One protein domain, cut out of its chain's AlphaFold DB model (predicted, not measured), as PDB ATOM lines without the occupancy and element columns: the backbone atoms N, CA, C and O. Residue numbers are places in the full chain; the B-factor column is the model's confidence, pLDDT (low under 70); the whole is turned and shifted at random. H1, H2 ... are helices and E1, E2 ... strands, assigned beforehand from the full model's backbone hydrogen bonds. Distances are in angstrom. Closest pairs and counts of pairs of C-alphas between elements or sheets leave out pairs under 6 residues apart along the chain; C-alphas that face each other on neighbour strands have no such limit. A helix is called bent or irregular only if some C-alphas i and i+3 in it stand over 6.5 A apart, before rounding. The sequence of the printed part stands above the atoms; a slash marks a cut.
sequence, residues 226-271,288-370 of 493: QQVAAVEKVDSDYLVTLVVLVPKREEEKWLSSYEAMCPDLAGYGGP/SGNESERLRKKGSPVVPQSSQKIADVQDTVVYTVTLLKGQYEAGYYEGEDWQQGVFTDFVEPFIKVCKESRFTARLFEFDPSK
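This is residues 226 to 271 and 288 to 370 of the 493 residues of the protein "V-type proton ATPase subunit C" of Pinguiococcus pyrenoidosus (UniProt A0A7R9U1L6). A strongly twisted sheet of four antiparallel strands is covered by two helices, H2 and H4, and from one end of its strand E5 a long, thin two-stranded arm reaches away, with E6 and E9 at its base and E7 and E8 near its tip. Beside the base of the arm sits a small piece made of E2, E3 and the short H3, while H1 only grazes the sheet and residues 364 to 370 form a tail with no named element. The printed part has 129 residues, with four named helices and ten named strands in the order H1 E1 H2 E2 H3 E3 E4 E5 E6 E7 E8 E9 H4 E10; the class is mixed, helices and strands, and the sheet runs E4 E5 E1 E10. Sheet and helices make two layers, H2 and H4 being on one face of the sheet. The whole is only just loose, close to compact, with a radius of gyration of the C-alphas of 17.2 A, and its elongated outline spans 60 by 33 by 24 A.

Start at H1, residues 226 to 229: it only grazes the sheet, and its closest approach to E4, residues 308 to 313, is between the C-alphas of Gln 227 and Ile 310, 5.9 A. Go on to E1, residues 239 to 247, an inner strand; beside it runs E5, residues 316 to 324, antiparallel at 155 degrees, with N 242 and O 321 at 2.9 A. E4 and E5 form a hairpin, with N 310 and O 318 at 2.9 A. H2, residues 248 to 260, is on the sheet at a height of 8.9 A, over E1 and along the strands, at 20 degrees to E1 on the local plane. Look next at E2, residues 266 to 268, and E3, residues 297 to 299, antiparallel neighbours with N 268 and O 297 at 2.7 A. H3, residues 293 to 296, is not on the four-stranded sheet; its closest C-alphas to E2 are those of Leu 295 and Gly 267, 5.0 A. E5 runs on into E6, residues 326 to 328, at 11 degrees; E6 pairs with E9, residues 343 to 345, where N 344 and O 327 are 2.9 A apart. Farther out, E7, residues 332 to 334, and E8, residues 337 to 339, form a hairpin, with N 339 and O 332 at 2.8 A. H4, residues 347 to 356, is on the sheet at a height of 8.9 A, over E1 and along the strands, at 10 degrees to E1 on the local plane. The edge strand E10, residues 360 to 363, is antiparallel to E1, with N 245 and O 360 at 2.8 A; its closest C-alpha pair with H4 is Ala 361 and Ile 351, 5.3 A. H2 and H4 are apart. Every O i to N i+4 pair is within hydrogen-bond range in H4 and 5 of 9 are in H2, while H1 and H3 are too short for such a pair.

Find C-alpha 226 at (-2.641, -21.683, 23.347), where H1 begins. E1 covers 25.2 A from C-alpha 239 to C-alpha 247, and H2 19.8 A; H2 is irregular, with C-alphas 249 and 252 7.7 A apart. E4 is 14.8 A long, E5 25.0 A, H4 14.4 A and E10 10.5 A. E10 ends at C-alpha 363, (-11.356, -8.250, 12.992).

The two C-alphas farthest apart are those of Gln 314 and Glu 336, 60.4 A. Residues 272 to 287 are not printed, and C-alphas 271 and 288 are 11.8 A apart across this cut. Of the links that are printed whole, none is long. The mean pLDDT of the printed part is 83.2; it is under 70 at residues 268 to 271 and 288 to 296.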
ATOM      1  N   GLN A 226      -3.408 -22.158  22.194       82.62
ATOM      2  CA  GLN A 226      -2.641 -21.683  23.347       82.62
ATOM      3  C   GLN A 226      -2.106 -20.261  23.143       82.62
ATOM      4  O   GLN A 226      -2.139 -19.466  24.075       82.62
ATOM      5  N   GLN A 227      -1.640 -19.925  21.937       82.38
ATOM      6  CA  GLN A 227      -1.140 -18.583  21.618       82.38
ATOM      7  C   GLN A 227      -2.261 -17.547  21.611       82.38
ATOM      8  O   GLN A 227      -2.058 -16.430  22.074       82.38
ATOM      9  N   VAL A 228      -3.444 -17.920  21.118       79.94
ATOM     10  CA  VAL A 228      -4.608 -17.027  21.128       79.94
ATOM     11  C   VAL A 228      -5.147 -16.846  22.545       79.94
ATOM     12  O   VAL A 228      -5.440 -15.724  22.938       79.94
ATOM     13  N   ALA A 229      -5.218 -17.919  23.338       79.56
ATOM     14  CA  ALA A 229      -5.666 -17.847  24.729       79.56
ATOM     15  C   ALA A 229      -4.693 -17.091  25.653       79.56
ATOM     16  O   ALA A 229      -5.104 -16.606  26.704       79.56
ATOM     17  N   ALA A 230      -3.410 -17.003  25.286       78.81
ATOM     18  CA  ALA A 230      -2.406 -16.255  26.040       78.81
ATOM     19  C   ALA A 230      -2.558 -14.731  25.912       78.81
ATOM     20  O   ALA A 230      -1.998 -14.001  26.729       78.81
ATOM     21  N   VAL A 231      -3.287 -14.255  24.901       77.94
ATOM     22  CA  VAL A 231      -3.520 -12.831  24.668       77.94
ATOM     23  C   VAL A 231      -4.873 -12.429  25.234       77.94
ATOM     24  O   VAL A 231      -5.895 -13.068  24.982       77.94
ATOM     25  N   GLU A 232      -4.884 -11.347  26.007       70.25
ATOM     26  CA  GLU A 232      -6.106 -10.808  26.595       70.25
ATOM     27  C   GLU A 232      -6.961 -10.165  25.495       70.25
ATOM     28  O   GLU A 232      -6.641  -9.090  24.985       70.25
ATOM     29  N   LYS A 233      -8.048 -10.834  25.095       73.00
ATOM     30  CA  LYS A 233      -9.049 -10.240  24.204       73.00
ATOM     31  C   LYS A 233      -9.991  -9.380  25.041       73.00
ATOM     32  O   LYS A 233     -10.817  -9.904  25.786       73.00
ATOM     33  N   VAL A 234      -9.895  -8.065  24.872       73.62
ATOM     34  CA  VAL A 234     -10.858  -7.119  25.434       73.62
ATOM     35  C   VAL A 234     -11.904  -6.837  24.361       73.62
ATOM     36  O   VAL A 234     -11.651  -6.108  23.400       73.62
ATOM     37  N   ASP A 235     -13.067  -7.466  24.499       70.94
ATOM     38  CA  ASP A 235     -14.251  -7.172  23.690       70.94
ATOM     39  C   ASP A 235     -15.352  -6.713  24.641       70.94
ATOM     40  O   ASP A 235     -15.906  -7.498  25.411       70.94
ATOM     41  N   SER A 236     -15.587  -5.407  24.663       84.44
ATOM     42  CA  SER A 236     -16.623  -4.772  25.476       84.44
ATOM     43  C   SER A 236     -17.540  -3.960  24.574       84.44
ATOM     44  O   SER A 236     -17.259  -3.790  23.389       84.44
ATOM     45  N   ASP A 237     -18.623  -3.400  25.106       83.06
ATOM     46  CA  ASP A 237     -19.534  -2.558  24.314       83.06
ATOM     47  C   ASP A 237     -18.817  -1.374  23.631       83.06
ATOM     48  O   ASP A 237     -19.259  -0.898  22.587       83.06
ATOM     49  N   TYR A 238     -17.668  -0.948  24.173       85.06
ATOM     50  CA  TYR A 238     -16.912   0.214  23.702       85.06
ATOM     51  C   TYR A 238     -15.521  -0.107  23.151       85.06
ATOM     52  O   TYR A 238     -14.953   0.733  22.457       85.06
ATOM     53  N   LEU A 239     -14.955  -1.281  23.446       89.81
ATOM     54  CA  LEU A 239     -13.609  -1.672  23.019       89.81
ATOM     55  C   LEU A 239     -13.660  -2.899  22.118       89.81
ATOM     56  O   LEU A 239     -14.422  -3.831  22.368       89.81
ATOM     57  N   VAL A 240     -12.818  -2.906  21.090       90.19
ATOM     58  CA  VAL A 240     -12.605  -4.055  20.213       90.19
ATOM     59  C   VAL A 240     -11.118  -4.352  20.107       90.19
ATOM     60  O   VAL A 240     -10.287  -3.445  20.076       90.19
ATOM     61  N   THR A 241     -10.779  -5.635  20.037       90.06
ATOM     62  CA  THR A 241      -9.412  -6.091  19.782       90.06
ATOM     63  C   THR A 241      -9.282  -6.497  18.315       90.06
ATOM     64  O   THR A 241     -10.026  -7.354  17.840       90.06
ATOM     65  N   LEU A 242      -8.330  -5.902  17.594       90.25
ATOM     66  CA  LEU A 242      -7.987  -6.275  16.218       90.25
ATOM     67  C   LEU A 242      -6.695  -7.076  16.185       90.25
ATOM     68  O   LEU A 242      -5.805  -6.869  17.008       90.25
ATOM     69  N   VAL A 243      -6.567  -7.930  15.172       90.38
ATOM     70  CA  VAL A 243      -5.298  -8.565  14.822       90.38
ATOM     71  C   VAL A 243      -4.629  -7.761  13.715       90.38
ATOM     72  O   VAL A 243      -5.236  -7.475  12.681       90.38
ATOM     73  N   VAL A 244      -3.368  -7.405  13.927       91.44
ATOM     74  CA  VAL A 244      -2.540  -6.639  13.000       91.44
ATOM     75  C   VAL A 244      -1.372  -7.495  12.538       91.44
ATOM     76  O   VAL A 244      -0.597  -8.027  13.331       91.44
ATOM     77  N   LEU A 245      -1.246  -7.618  11.224       91.62
ATOM     78  CA  LEU A 245      -0.148  -8.293  10.555       91.62
ATOM     79  C   LEU A 245       0.920  -7.257  10.203       91.62
ATOM     80  O   LEU A 245       0.676  -6.351   9.396       91.62
ATOM     81  N   VAL A 246       2.094  -7.403  10.813       92.25
ATOM     82  CA  VAL A 246       3.216  -6.467  10.708       92.25
ATOM     83  C   VAL A 246       4.399  -7.170  10.041       92.25
ATOM     84  O   VAL A 246       4.872  -8.173  10.569       92.25
ATOM     85  N   PRO A 247       4.922  -6.694   8.898       92.00
ATOM     86  CA  PRO A 247       6.142  -7.255   8.322       92.00
ATOM     87  C   PRO A 247       7.308  -7.152   9.312       92.00
ATOM     88  O   PRO A 247       7.505  -6.093   9.906       92.00
ATOM     89  N   LYS A 248       8.137  -8.196   9.447       90.75
ATOM     90  CA  LYS A 248       9.271  -8.221  10.400       90.75
ATOM     91  C   LYS A 248      10.192  -7.012  10.295       90.75
ATOM     92  O   LYS A 248      10.685  -6.498  11.290       90.75
ATOM     93  N   ARG A 249      10.410  -6.534   9.070       91.44
ATOM     94  CA  ARG A 249      11.264  -5.371   8.784       91.44
ATOM     95  C   ARG A 249      10.717  -4.062   9.356       91.44
ATOM     96  O   ARG A 249      11.484  -3.125   9.533       91.44
ATOM     97  N   GLU A 250       9.411  -3.988   9.596       91.94
ATOM     98  CA  GLU A 250       8.715  -2.802  10.098       91.94
ATOM     99  C   GLU A 250       8.195  -2.999  11.541       91.94
ATOM    100  O   GLU A 250       7.415  -2.179  12.018       91.94
ATOM    101  N   GLU A 251       8.643  -4.040  12.261       92.12
ATOM    102  CA  GLU A 251       8.234  -4.329  13.652       92.12
ATOM    103  C   GLU A 251       8.596  -3.181  14.609       92.12
ATOM    104  O   GLU A 251       7.754  -2.720  15.376       92.12
ATOM    105  N   GLU A 252       9.818  -2.645  14.513       92.69
ATOM    106  CA  GLU A 252      10.259  -1.510  15.340       92.69
ATOM    107  C   GLU A 252       9.413  -0.255  15.079       92.69
ATOM    108  O   GLU A 252       8.966   0.416  16.008       92.69
ATOM    109  N   LYS A 253       9.118   0.011  13.800       92.75
ATOM    110  CA  LYS A 253       8.263   1.123  13.376       92.75
ATOM    111  C   LYS A 253       6.846   0.969  13.926       92.75
ATOM    112  O   LYS A 253       6.279   1.960  14.384       92.75
ATOM    113  N   TRP A 254       6.279  -0.240  13.900       93.94
ATOM    114  CA  TRP A 254       4.969  -0.524  14.492       93.94
ATOM    115  C   TRP A 254       4.961  -0.184  15.983       93.94
ATOM    116  O   TRP A 254       4.182   0.669  16.402       93.94
ATOM    117  N   LEU A 255       5.886  -0.759  16.757       91.75
ATOM    118  CA  LEU A 255       5.958  -0.565  18.208       91.75
ATOM    119  C   LEU A 255       6.136   0.907  18.607       91.75
ATOM    120  O   LEU A 255       5.585   1.329  19.618       91.75
ATOM    121  N   SER A 256       6.852   1.703  17.805       91.88
ATOM    122  CA  SER A 256       7.031   3.135  18.077       91.88
ATOM    123  C   SER A 256       5.852   4.025  17.661       91.88
ATOM    124  O   SER A 256       5.789   5.169  18.100       91.88
ATOM    125  N   SER A 257       4.964   3.561  16.771       91.31
ATOM    126  CA  SER A 257       3.971   4.432  16.113       91.31
ATOM    127  C   SER A 257       2.510   4.039  16.316       91.31
ATOM    128  O   SER A 257       1.648   4.896  16.134       91.31
ATOM    129  N   TYR A 258       2.208   2.796  16.703       92.19
ATOM    130  CA  TYR A 258       0.829   2.296  16.754       92.19
ATOM    131  C   TYR A 258      -0.086   3.099  17.697       92.19
ATOM    132  O   TYR A 258      -1.238   3.343  17.352       92.19
ATOM    133  N   GLU A 259       0.431   3.584  18.832       90.44
ATOM    134  CA  GLU A 259      -0.322   4.391  19.814       90.44
ATOM    135  C   GLU A 259      -0.701   5.783  19.294       90.44
ATOM    136  O   GLU A 259      -1.628   6.406  19.798       90.44
ATOM    137  N   ALA A 260       0.024   6.288  18.296       89.31
ATOM    138  CA  ALA A 260      -0.208   7.599  17.698       89.31
ATOM    139  C   ALA A 260      -0.945   7.509  16.351       89.31
ATOM    140  O   ALA A 260      -1.140   8.528  15.685       89.31
ATOM    141  N   MET A 261      -1.348   6.308  15.919       86.81
ATOM    142  CA  MET A 261      -2.100   6.139  14.676       86.81
ATOM    143  C   MET A 261      -3.488   6.762  14.800       86.81
ATOM    144  O   MET A 261      -4.148   6.615  15.822       86.81
ATOM    145  N   CYS A 262      -3.950   7.436  13.748       86.12
ATOM    146  CA  CYS A 262      -5.221   8.174  13.742       86.12
ATOM    147  C   CYS A 262      -5.305   9.287  14.816       86.12
ATOM    148  O   CYS A 262      -6.258   9.297  15.591       86.12
ATOM    149  N   PRO A 263      -4.357  10.245  14.861       83.75
ATOM    150  CA  PRO A 263      -4.258  11.235  15.939       83.75
ATOM    151  C   PRO A 263      -5.439  12.215  16.022       83.75
ATOM    152  O   PRO A 263      -5.592  12.867  17.041       83.75
ATOM    153  N   ASP A 264      -6.278  12.320  14.991       83.25
ATOM    154  CA  ASP A 264      -7.395  13.275  14.946       83.25
ATOM    155  C   ASP A 264      -8.774  12.594  14.962       83.25
ATOM    156  O   ASP A 264      -9.773  13.204  14.578       83.25
ATOM    157  N   LEU A 265      -8.840  11.316  15.352       83.88
ATOM    158  CA  LEU A 265     -10.045  10.502  15.181       83.88
ATOM    159  C   LEU A 265     -10.916  10.439  16.443       83.88
ATOM    160  O   LEU A 265     -12.117  10.668  16.349       83.88
ATOM    161  N   ALA A 266     -10.329  10.190  17.616       83.56
ATOM    162  CA  ALA A 266     -11.066  10.151  18.879       83.56
ATOM    163  C   ALA A 266     -11.084  11.529  19.551       83.56
ATOM    164  O   ALA A 266     -10.039  12.159  19.700       83.56
ATOM    165  N   GLY A 267     -12.259  11.999  19.978       77.88
ATOM    166  CA  GLY A 267     -12.390  13.224  20.765       77.88
ATOM    167  C   GLY A 267     -12.051  12.980  22.235       77.88
ATOM    168  O   GLY A 267     -12.668  12.149  22.897       77.88
ATOM    169  N   TYR A 268     -11.083  13.724  22.760       69.56
ATOM    170  CA  TYR A 268     -10.688  13.727  24.161       69.56
ATOM    171  C   TYR A 268     -11.188  14.994  24.841       69.56
ATOM    172  O   TYR A 268     -10.835  16.109  24.465       69.56
ATOM    173  N   GLY A 269     -11.942  14.827  25.919       60.44
ATOM    174  CA  GLY A 269     -12.352  15.937  26.772       60.44
ATOM    175  C   GLY A 269     -13.855  16.043  26.945       60.44
ATOM    176  O   GLY A 269     -14.627  15.236  26.433       60.44
ATOM    177  N   GLY A 270     -14.239  17.040  27.731       57.81
ATOM    178  CA  GLY A 270     -15.549  17.218  28.344       57.81
ATOM    179  C   GLY A 270     -15.367  17.505  29.841       57.81
ATOM    180  O   GLY A 270     -14.319  17.151  30.386       57.81
ATOM    181  N   PRO A 271     -16.349  18.131  30.511       52.25
ATOM    182  CA  PRO A 271     -16.329  18.270  31.964       52.25
ATOM    183  C   PRO A 271     -16.124  16.899  32.614       52.25
ATOM    184  O   PRO A 271     -16.662  15.906  32.116       52.25
ATOM    185  N   SER A 288     -22.560  22.203  23.486       50.03
ATOM    186  CA  SER A 288     -23.117  21.068  22.732       50.03
ATOM    187  C   SER A 288     -22.945  21.284  21.222       50.03
ATOM    188  O   SER A 288     -22.897  22.418  20.765       50.03
ATOM    189  N   GLY A 289     -22.812  20.207  20.442       51.88
ATOM    190  CA  GLY A 289     -22.550  20.279  18.994       51.88
ATOM    191  C   GLY A 289     -21.062  20.386  18.618       51.88
ATOM    192  O   GLY A 289     -20.180  20.000  19.395       51.88
ATOM    193  N   ASN A 290     -20.773  20.903  17.416       50.06
ATOM    194  CA  ASN A 290     -19.420  20.968  16.825       50.06
ATOM    195  C   ASN A 290     -18.397  21.788  17.642       50.06
ATOM    196  O   ASN A 290     -17.193  21.600  17.476       50.06
ATOM    197  N   GLU A 291     -18.852  22.673  18.534       51.03
ATOM    198  CA  GLU A 291     -17.992  23.501  19.400       51.03
ATOM    199  C   GLU A 291     -17.735  22.891  20.790       51.03
ATOM    200  O   GLU A 291     -16.998  23.471  21.600       51.03
ATOM    201  N   SER A 292     -18.302  21.707  21.059       57.00
ATOM    202  CA  SER A 292     -18.160  21.010  22.338       57.00
ATOM    203  C   SER A 292     -16.689  20.788  22.714       57.00
ATOM    204  O   SER A 292     -15.839  20.452  21.885       57.00
ATOM    205  N   GLU A 293     -16.366  20.936  24.004       57.38
ATOM    206  CA  GLU A 293     -14.997  20.741  24.513       57.38
ATOM    207  C   GLU A 293     -14.418  19.358  24.172       57.38
ATOM    208  O   GLU A 293     -13.200  19.224  24.050       57.38
ATOM    209  N   ARG A 294     -15.286  18.358  23.953       58.12
ATOM    210  CA  ARG A 294     -14.928  16.987  23.557       58.12
ATOM    211  C   ARG A 294     -14.234  16.904  22.196       58.12
ATOM    212  O   ARG A 294     -13.451  15.989  21.970       58.12
ATOM    213  N   LEU A 295     -14.515  17.848  21.298       62.06
ATOM    214  CA  LEU A 295     -13.944  17.901  19.950       62.06
ATOM    215  C   LEU A 295     -12.721  18.825  19.855       62.06
ATOM    216  O   LEU A 295     -12.033  18.816  18.833       62.06
ATOM    217  N   ARG A 296     -12.420  19.598  20.912       67.25
ATOM    218  CA  ARG A 296     -11.295  20.555  20.938       67.25
ATOM    219  C   ARG A 296      -9.930  19.887  21.043       67.25
ATOM    220  O   ARG A 296      -8.944  20.453  20.575       67.25
ATOM    221  N   LYS A 297      -9.850  18.717  21.674       73.06
ATOM    222  CA  LYS A 297      -8.640  17.890  21.687       73.06
ATOM    223  C   LYS A 297      -8.997  16.564  21.050       73.06
ATOM    224  O   LYS A 297      -9.864  15.867  21.553       73.06
ATOM    225  N   LYS A 298      -8.349  16.226  19.944       80.75
ATOM    226  CA  LYS A 298      -8.481  14.912  19.320       80.75
ATOM    227  C   LYS A 298      -7.195  14.117  19.523       80.75
ATOM    228  O   LYS A 298      -6.149  14.699  19.814       80.75
ATOM    229  N   GLY A 299      -7.309  12.798  19.481       85.06
ATOM    230  CA  GLY A 299      -6.208  11.863  19.686       85.06
ATOM    231  C   GLY A 299      -6.478  10.517  19.009       85.06
ATOM    232  O   GLY A 299      -7.502  10.319  18.349       85.06
ATOM    233  N   SER A 300      -5.557   9.577  19.211       89.06
ATOM    234  CA  SER A 300      -5.660   8.210  18.694       89.06
ATOM    235  C   SER A 300      -6.717   7.385  19.435       89.06
ATOM    236  O   SER A 300      -6.638   7.306  20.647       89.06
ATOM    237  N   PRO A 301      -7.634   6.662  18.770       89.94
ATOM    238  CA  PRO A 301      -8.588   5.771  19.444       89.94
ATOM    239  C   PRO A 301      -7.935   4.512  20.052       89.94
ATOM    240  O   PRO A 301      -8.637   3.671  20.619       89.94
ATOM    241  N   VAL A 302      -6.622   4.331  19.877       91.81
ATOM    242  CA  VAL A 302      -5.871   3.155  20.321       91.81
ATOM    243  C   VAL A 302      -5.625   3.226  21.823       91.81
ATOM    244  O   VAL A 302      -5.207   4.251  22.358       91.81
ATOM    245  N   VAL A 303      -5.839   2.107  22.514       90.44
ATOM    246  CA  VAL A 303      -5.499   1.990  23.934       90.44
ATOM    247  C   VAL A 303      -3.970   1.884  24.062       90.44
ATOM    248  O   VAL A 303      -3.386   0.963  23.477       90.44
ATOM    249  N   PRO A 304      -3.295   2.779  24.807       88.06
ATOM    250  CA  PRO A 304      -1.847   2.712  24.997       88.06
ATOM    251  C   PRO A 304      -1.416   1.382  25.623       88.06
ATOM    252  O   PRO A 304      -2.149   0.810  26.427       88.06
ATOM    253  N   GLN A 305      -0.230   0.888  25.260       87.62
ATOM    254  CA  GLN A 305       0.328  -0.393  25.728       87.62
ATOM    255  C   GLN A 305      -0.547  -1.633  25.468       87.62
ATOM    256  O   GLN A 305      -0.290  -2.702  26.019       87.62
ATOM    257  N   SER A 306      -1.564  -1.528  24.608       89.75
ATOM    258  CA  SER A 306      -2.463  -2.646  24.307       89.75
ATOM    259  C   SER A 306      -1.918  -3.619  23.265       89.75
ATOM    260  O   SER A 306      -2.530  -4.666  23.045       89.75
ATOM    261  N   SER A 307      -0.801  -3.298  22.596       90.88
ATOM    262  CA  SER A 307      -0.282  -4.174  21.550       90.88
ATOM    263  C   SER A 307       0.475  -5.369  22.123       90.88
ATOM    264  O   SER A 307       1.521  -5.209  22.750       90.88
ATOM    265  N   GLN A 308      -0.033  -6.580  21.882       89.81
ATOM    266  CA  GLN A 308       0.578  -7.829  22.352       89.81
ATOM    267  C   GLN A 308       0.967  -8.716  21.168       89.81
ATOM    268  O   GLN A 308       0.208  -8.886  20.218       89.81
ATOM    269  N   LYS A 309       2.171  -9.290  21.212       90.56
ATOM    270  CA  LYS A 309       2.664 -10.207  20.177       90.56
ATOM    271  C   LYS A 309       2.057 -11.593  20.392       90.56
ATOM    272  O   LYS A 309       2.275 -12.186  21.442       90.56
ATOM    273  N   ILE A 310       1.354 -12.121  19.390       88.19
ATOM    274  CA  ILE A 310       0.782 -13.476  19.430       88.19
ATOM    275  C   ILE A 310       1.811 -14.499  18.936       88.19
ATOM    276  O   ILE A 310       2.135 -15.471  19.616       88.19
ATOM    277  N   ALA A 311       2.305 -14.295  17.713       87.31
ATOM    278  CA  ALA A 311       3.132 -15.270  17.017       87.31
ATOM    279  C   ALA A 311       4.008 -14.614  15.948       87.31
ATOM    280  O   ALA A 311       3.709 -13.542  15.420       87.31
ATOM    281  N   ASP A 312       5.093 -15.304  15.615       86.75
ATOM    282  CA  ASP A 312       5.929 -15.015  14.459       86.75
ATOM    283  C   ASP A 312       5.609 -16.049  13.368       86.75
ATOM    284  O   ASP A 312       5.756 -17.253  13.589       86.75
ATOM    285  N   VAL A 313       5.136 -15.580  12.210       83.38
ATOM    286  CA  VAL A 313       4.729 -16.422  11.084       83.38
ATOM    287  C   VAL A 313       5.453 -15.964   9.815       83.38
ATOM    288  O   VAL A 313       5.122 -14.948   9.203       83.38
ATOM    289  N   GLN A 314       6.430 -16.760   9.372       81.44
ATOM    290  CA  GLN A 314       7.235 -16.510   8.166       81.44
ATOM    291  C   GLN A 314       8.005 -15.168   8.202       81.44
ATOM    292  O   GLN A 314       9.003 -15.065   8.919       81.44
ATOM    293  N   ASP A 315       7.591 -14.164   7.414       84.38
ATOM    294  CA  ASP A 315       8.170 -12.802   7.351       84.38
ATOM    295  C   ASP A 315       7.256 -11.746   8.009       84.38
ATOM    296  O   ASP A 315       7.478 -10.540   7.895       84.38
ATOM    297  N   THR A 316       6.218 -12.201   8.716       88.06
ATOM    298  CA  THR A 316       5.205 -11.358   9.352       88.06
ATOM    299  C   THR A 316       5.094 -11.705  10.831       88.06
ATOM    300  O   THR A 316       5.115 -12.867  11.229       88.06
ATOM    301  N   VAL A 317       4.943 -10.687  11.660       90.38
ATOM    302  CA  VAL A 317       4.645 -10.806  13.080       90.38
ATOM    303  C   VAL A 317       3.180 -10.455  13.299       90.38
ATOM    304  O   VAL A 317       2.681  -9.460  12.772       90.38
ATOM    305  N   VAL A 318       2.485 -11.298  14.056       90.62
ATOM    306  CA  VAL A 318       1.069 -11.131  14.374       90.62
ATOM    307  C   VAL A 318       0.950 -10.463  15.737       90.62
ATOM    308  O   VAL A 318       1.390 -11.019  16.748       90.62
ATOM    309  N   TYR A 319       0.342  -9.284  15.757       91.69
ATOM    310  CA  TYR A 319       0.038  -8.519  16.960       91.69
ATOM    311  C   TYR A 319      -1.468  -8.433  17.179       91.69
ATOM    312  O   TYR A 319      -2.238  -8.451  16.222       91.69
ATOM    313  N   THR A 320      -1.896  -8.282  18.425       91.56
ATOM    314  CA  THR A 320      -3.194  -7.685  18.744       91.56
ATOM    315  C   THR A 320      -3.032  -6.208  19.056       91.56
ATOM    316  O   THR A 320      -1.937  -5.752  19.382       91.56
ATOM    317  N   VAL A 321      -4.114  -5.449  18.929       91.75
ATOM    318  CA  VAL A 321      -4.225  -4.076  19.426       91.75
ATOM    319  C   VAL A 321      -5.665  -3.832  19.857       91.75
ATOM    320  O   VAL A 321      -6.594  -4.264  19.172       91.75
ATOM    321  N   THR A 322      -5.855  -3.161  20.990       91.12
ATOM    322  CA  THR A 322      -7.192  -2.785  21.468       91.12
ATOM    323  C   THR A 322      -7.471  -1.338  21.090       91.12
ATOM    324  O   THR A 322      -6.637  -0.459  21.312       91.12
ATOM    325  N   LEU A 323      -8.650  -1.081  20.533       91.69
ATOM    326  CA  LEU A 323      -9.111   0.260  20.194       91.69
ATOM    327  C   LEU A 323     -10.540   0.495  20.673       91.69
ATOM    328  O   LEU A 323     -11.320  -0.439  20.870       91.69
ATOM    329  N   LEU A 324     -10.884   1.769  20.815       90.94
ATOM    330  CA  LEU A 324     -12.264   2.216  20.939       90.94
ATOM    331  C   LEU A 324     -13.040   1.897  19.657       90.94
ATOM    332  O   LEU A 324     -12.575   2.206  18.563       90.94
ATOM    333  N   LYS A 325     -14.230   1.300  19.801       90.31
ATOM    334  CA  LYS A 325     -15.145   0.980  18.693       90.31
ATOM    335  C   LYS A 325     -15.606   2.252  17.985       90.31
ATOM    336  O   LYS A 325     -15.596   2.329  16.767       90.31
ATOM    337  N   GLY A 326     -15.973   3.270  18.747       88.69
ATOM    338  CA  GLY A 326     -16.453   4.523  18.192       88.69
ATOM    339  C   GLY A 326     -16.925   5.472  19.274       88.69
ATOM    340  O   GLY A 326     -16.866   5.168  20.469       88.69
ATOM    341  N   GLN A 327     -17.417   6.621  18.841       85.50
ATOM    342  CA  GLN A 327     -17.937   7.655  19.720       85.50
ATOM    343  C   GLN A 327     -19.328   8.069  19.253       85.50
ATOM    344  O   GLN A 327     -19.553   8.306  18.068       85.50
ATOM    345  N   TYR A 328     -20.258   8.163  20.202       82.69
ATOM    346  CA  TYR A 328     -21.574   8.733  19.953       82.69
ATOM    347  C   TYR A 328     -21.564  10.226  20.268       82.69
ATOM    348  O   TYR A 328     -21.221  10.636  21.383       82.69
ATOM    349  N   GLU A 329     -21.961  11.026  19.292       76.81
ATOM    350  CA  GLU A 329     -22.219  12.447  19.458       76.81
ATOM    351  C   GLU A 329     -23.714  12.642  19.686       76.81
ATOM    352  O   GLU A 329     -24.547  12.167  18.913       76.81
ATOM    353  N   ALA A 330     -24.063  13.310  20.784       74.12
ATOM    354  CA  ALA A 330     -25.453  13.606  21.086       74.12
ATOM    355  C   ALA A 330     -26.021  14.596  20.061       74.12
ATOM    356  O   ALA A 330     -25.325  15.509  19.613       74.12
ATOM    357  N   GLY A 331     -27.298  14.421  19.718       75.69
ATOM    358  CA  GLY A 331     -28.017  15.383  18.888       75.69
ATOM    359  C   GLY A 331     -28.117  16.743  19.570       75.69
ATOM    360  O   GLY A 331     -28.132  16.829  20.802       75.69
ATOM    361  N   TYR A 332     -28.176  17.799  18.770       74.88
ATOM    362  CA  TYR A 332     -28.273  19.172  19.248       74.88
ATOM    363  C   TYR A 332     -29.308  19.947  18.432       74.88
ATOM    364  O   TYR A 332     -29.678  19.544  17.332       74.88
ATOM    365  N   TYR A 333     -29.798  21.051  18.987       73.38
ATOM    366  CA  TYR A 333     -30.645  21.987  18.256       73.38
ATOM    367  C   TYR A 333     -29.767  23.029  17.563       73.38
ATOM    368  O   TYR A 333     -28.916  23.636  18.211       73.38
ATOM    369  N   GLU A 334     -29.971  23.242  16.266       76.50
ATOM    370  CA  GLU A 334     -29.402  24.373  15.532       76.50
ATOM    371  C   GLU A 334     -30.552  25.335  15.204       76.50
ATOM    372  O   GLU A 334     -31.294  25.147  14.241       76.50
ATOM    373  N   GLY A 335     -30.768  26.332  16.067       80.19
ATOM    374  CA  GLY A 335     -31.969  27.172  16.006       80.19
ATOM    375  C   GLY A 335     -33.227  26.400  16.423       80.19
ATOM    376  O   GLY A 335     -33.295  25.890  17.539       80.19
ATOM    377  N   GLU A 336     -34.233  26.324  15.545       78.94
ATOM    378  CA  GLU A 336     -35.472  25.556  15.790       78.94
ATOM    379  C   GLU A 336     -35.394  24.100  15.283       78.94
ATOM    380  O   GLU A 336     -36.270  23.291  15.597       78.94
ATOM    381  N   ASP A 337     -34.338  23.742  14.543       79.44
ATOM    382  CA  ASP A 337     -34.190  22.429  13.915       79.44
ATOM    383  C   ASP A 337     -33.378  21.465  14.800       79.44
ATOM    384  O   ASP A 337     -32.258  21.757  15.225       79.44
ATOM    385  N   TRP A 338     -33.935  20.277  15.067       80.81
ATOM    386  CA  TRP A 338     -33.239  19.201  15.781       80.81
ATOM    387  C   TRP A 338     -32.320  18.421  14.841       80.81
ATOM    388  O   TRP A 338     -32.779  17.818  13.866       80.81
ATOM    389  N   GLN A 339     -31.039  18.343  15.187       82.25
ATOM    390  CA  GLN A 339     -30.078  17.468  14.530       82.25
ATOM    391  C   GLN A 339     -29.932  16.160  15.297       82.25
ATOM    392  O   GLN A 339     -29.663  16.138  16.498       82.25
ATOM    393  N   GLN A 340     -30.102  15.043  14.592       83.69
ATOM    394  CA  GLN A 340     -29.934  13.718  15.173       83.69
ATOM    395  C   GLN A 340     -28.459  13.452  15.495       83.69
ATOM    396  O   GLN A 340     -27.580  13.712  14.679       83.69
ATOM    397  N   GLY A 341     -28.205  12.881  16.675       80.44
ATOM    398  CA  GLY A 341     -26.867  12.463  17.079       80.44
ATOM    399  C   GLY A 341     -26.288  11.378  16.171       80.44
ATOM    400  O   GLY A 341     -27.015  10.500  15.696       80.44
ATOM    401  N   VAL A 342     -24.976  11.430  15.957       84.06
ATOM    402  CA  VAL A 342     -24.253  10.587  14.998       84.06
ATOM    403  C   VAL A 342     -23.275   9.683  15.743       84.06
ATOM    404  O   VAL A 342     -22.551  10.122  16.633       84.06
ATOM    405  N   PHE A 343     -23.247   8.399  15.383       86.25
ATOM    406  CA  PHE A 343     -22.199   7.484  15.828       86.25
ATOM    407  C   PHE A 343     -21.069   7.472  14.802       86.25
ATOM    408  O   PHE A 343     -21.307   7.192  13.628       86.25
ATOM    409  N   THR A 344     -19.851   7.750  15.253       87.25
ATOM    410  CA  THR A 344     -18.653   7.696  14.415       87.25
ATOM    411  C   THR A 344     -17.875   6.430  14.743       87.25
ATOM    412  O   THR A 344     -17.424   6.263  15.876       87.25
ATOM    413  N   ASP A 345     -17.722   5.547  13.753       90.31
ATOM    414  CA  ASP A 345     -16.901   4.340  13.862       90.31
ATOM    415  C   ASP A 345     -15.410   4.677  13.732       90.31
ATOM    416  O   ASP A 345     -14.995   5.437  12.852       90.31
ATOM    417  N   PHE A 346     -14.597   4.098  14.612       91.50
ATOM    418  CA  PHE A 346     -13.145   4.266  14.608       91.50
ATOM    419  C   PHE A 346     -12.412   3.048  14.038       91.50
ATOM    420  O   PHE A 346     -11.239   3.163  13.672       91.50
ATOM    421  N   VAL A 347     -13.092   1.907  13.898       91.00
ATOM    422  CA  VAL A 347     -12.497   0.653  13.427       91.00
ATOM    423  C   VAL A 347     -12.129   0.736  11.950       91.00
ATOM    424  O   VAL A 347     -10.975   0.484  11.590       91.00
ATOM    425  N   GLU A 348     -13.065   1.126  11.083       91.62
ATOM    426  CA  GLU A 348     -12.801   1.236   9.644       91.62
ATOM    427  C   GLU A 348     -11.695   2.257   9.300       91.62
ATOM    428  O   GLU A 348     -10.773   1.902   8.547       91.62
ATOM    429  N   PRO A 349     -11.696   3.492   9.852       92.12
ATOM    430  CA  PRO A 349     -10.612   4.445   9.619       92.12
ATOM    431  C   PRO A 349      -9.252   3.934  10.102       92.12
ATOM    432  O   PRO A 349      -8.246   4.137   9.419       92.12
ATOM    433  N   PHE A 350      -9.206   3.234  11.239       92.00
ATOM    434  CA  PHE A 350      -7.971   2.646  11.752       92.00
ATOM    435  C   PHE A 350      -7.423   1.556  10.824       92.00
ATOM    436  O   PHE A 350      -6.234   1.561  10.495       92.00
ATOM    437  N   ILE A 351      -8.283   0.661  10.322       92.38
ATOM    438  CA  ILE A 351      -7.893  -0.366   9.341       92.38
ATOM    439  C   ILE A 351      -7.331   0.287   8.070       92.38
ATOM    440  O   ILE A 351      -6.328  -0.179   7.517       92.38
ATOM    441  N   LYS A 352      -7.939   1.389   7.619       92.06
ATOM    442  CA  LYS A 352      -7.469   2.147   6.457       92.06
ATOM    443  C   LYS A 352      -6.080   2.753   6.687       92.06
ATOM    444  O   LYS A 352      -5.198   2.550   5.853       92.06
ATOM    445  N   VAL A 353      -5.854   3.416   7.823       92.88
ATOM    446  CA  VAL A 353      -4.548   4.006   8.180       92.88
ATOM    447  C   VAL A 353      -3.473   2.932   8.356       92.88
ATOM    448  O   VAL A 353      -2.338   3.113   7.905       92.88
ATOM    449  N   CYS A 354      -3.825   1.779   8.933       91.56
ATOM    450  CA  CYS A 354      -2.936   0.622   8.994       91.56
ATOM    451  C   CYS A 354      -2.500   0.203   7.586       91.56
ATOM    452  O   CYS A 354      -1.302   0.080   7.327       91.56
ATOM    453  N   LYS A 355      -3.453   0.068   6.655       90.31
ATOM    454  CA  LYS A 355      -3.182  -0.327   5.267       90.31
ATOM    455  C   LYS A 355      -2.293   0.678   4.533       90.31
ATOM    456  O   LYS A 355      -1.364   0.269   3.837       90.31
ATOM    457  N   GLU A 356      -2.536   1.975   4.711       91.88
ATOM    458  CA  GLU A 356      -1.690   3.054   4.177       91.88
ATOM    459  C   GLU A 356      -0.265   3.000   4.755       91.88
ATOM    460  O   GLU A 356       0.715   3.224   4.043       91.88
ATOM    461  N   SER A 357      -0.142   2.592   6.019       89.56
ATOM    462  CA  SER A 357       1.131   2.408   6.722       89.56
ATOM    463  C   SER A 357       1.827   1.072   6.432       89.56
ATOM    464  O   SER A 357       2.895   0.834   6.994       89.56
ATOM    465  N   ARG A 358       1.275   0.250   5.519       89.12
ATOM    466  CA  ARG A 358       1.718  -1.111   5.138       89.12
ATOM    467  C   ARG A 358       1.485  -2.207   6.184       89.12
ATOM    468  O   ARG A 358       2.033  -3.300   6.062       89.12
ATOM    469  N   PHE A 359       0.626  -1.954   7.161       92.06
ATOM    470  CA  PHE A 359       0.152  -2.942   8.127       92.06
ATOM    471  C   PHE A 359      -1.225  -3.467   7.708       92.06
ATOM    472  O   PHE A 359      -2.035  -2.739   7.142       92.06
ATOM    473  N   THR A 360      -1.523  -4.739   7.967       89.88
ATOM    474  CA  THR A 360      -2.852  -5.294   7.657       89.88
ATOM    475  C   THR A 360      -3.602  -5.583   8.947       89.88
ATOM    476  O   THR A 360      -3.283  -6.554   9.621       89.88
ATOM    477  N   ALA A 361      -4.605  -4.770   9.276       91.00
ATOM    478  CA  ALA A 361      -5.475  -4.977  10.434       91.00
ATOM    479  C   ALA A 361      -6.774  -5.701  10.041       91.00
ATOM    480  O   ALA A 361      -7.314  -5.460   8.958       91.00
ATOM    481  N   ARG A 362      -7.259  -6.604  10.901       88.00
ATOM    482  CA  ARG A 362      -8.492  -7.387  10.712       88.00
ATOM    483  C   ARG A 362      -9.211  -7.598  12.032       88.00
ATOM    484  O   ARG A 362      -8.574  -7.814  13.062       88.00
ATOM    485  N   LEU A 363     -10.537  -7.625  11.961       85.38
ATOM    486  CA  LEU A 363     -11.356  -8.250  12.992       85.38
ATOM    487  C   LEU A 363     -11.095  -9.754  12.951       85.38
ATOM    488  O   LEU A 363     -11.142 -10.363  11.881       85.38
ATOM    489  N   PHE A 364     -10.779 -10.329  14.105       81.69
ATOM    490  CA  PHE A 364     -10.491 -11.748  14.221       81.69
ATOM    491  C   PHE A 364     -11.238 -12.337  15.408       81.69
ATOM    492  O   PHE A 364     -11.060 -11.925  16.557       81.69
ATOM    493  N   GLU A 365     -12.062 -13.330  15.111       79.00
ATOM    494  CA  GLU A 365     -12.694 -14.180  16.102       79.00
ATOM    495  C   GLU A 365     -12.156 -15.584  15.907       79.00
ATOM    496  O   GLU A 365     -12.343 -16.193  14.855       79.00
ATOM    497  N   PHE A 366     -11.436 -16.068  16.912       78.50
ATOM    498  CA  PHE A 366     -10.834 -17.385  16.850       78.50
ATOM    499  C   PHE A 366     -11.903 -18.459  17.012       78.50
ATOM    500  O   PHE A 366     -12.510 -18.579  18.078       78.50
ATOM    501  N   ASP A 367     -12.081 -19.262  15.969       78.44
ATOM    502  CA  ASP A 367     -12.918 -20.453  15.998       78.44
ATOM    503  C   ASP A 367     -12.029 -21.705  15.916       78.44
ATOM    504  O   ASP A 367     -11.431 -21.968  14.866       78.44
ATOM    505  N   PRO A 368     -11.925 -22.506  16.994       78.06
ATOM    506  CA  PRO A 368     -11.103 -23.713  16.991       78.06
ATOM    507  C   PRO A 368     -11.610 -24.784  16.013       78.06
ATOM    508  O   PRO A 368     -10.854 -25.690  15.667       78.06
ATOM    509  N   SER A 369     -12.864 -24.696  15.557       82.31
ATOM    510  CA  SER A 369     -13.472 -25.660  14.630       82.31
ATOM    511  C   SER A 369     -12.902 -25.551  13.214       82.31
ATOM    512  O   SER A 369     -12.865 -26.549  12.498       82.31
ATOM    513  N   LYS A 370     -12.426 -24.359  12.832       80.75
ATOM    514  CA  LYS A 370     -11.888 -24.057  11.494       80.75
ATOM    515  C   LYS A 370     -10.435 -24.493  11.310       80.75
ATOM    516  O   LYS A 370      -9.898 -24.459  10.203       80.75
TER     517      LYS A 370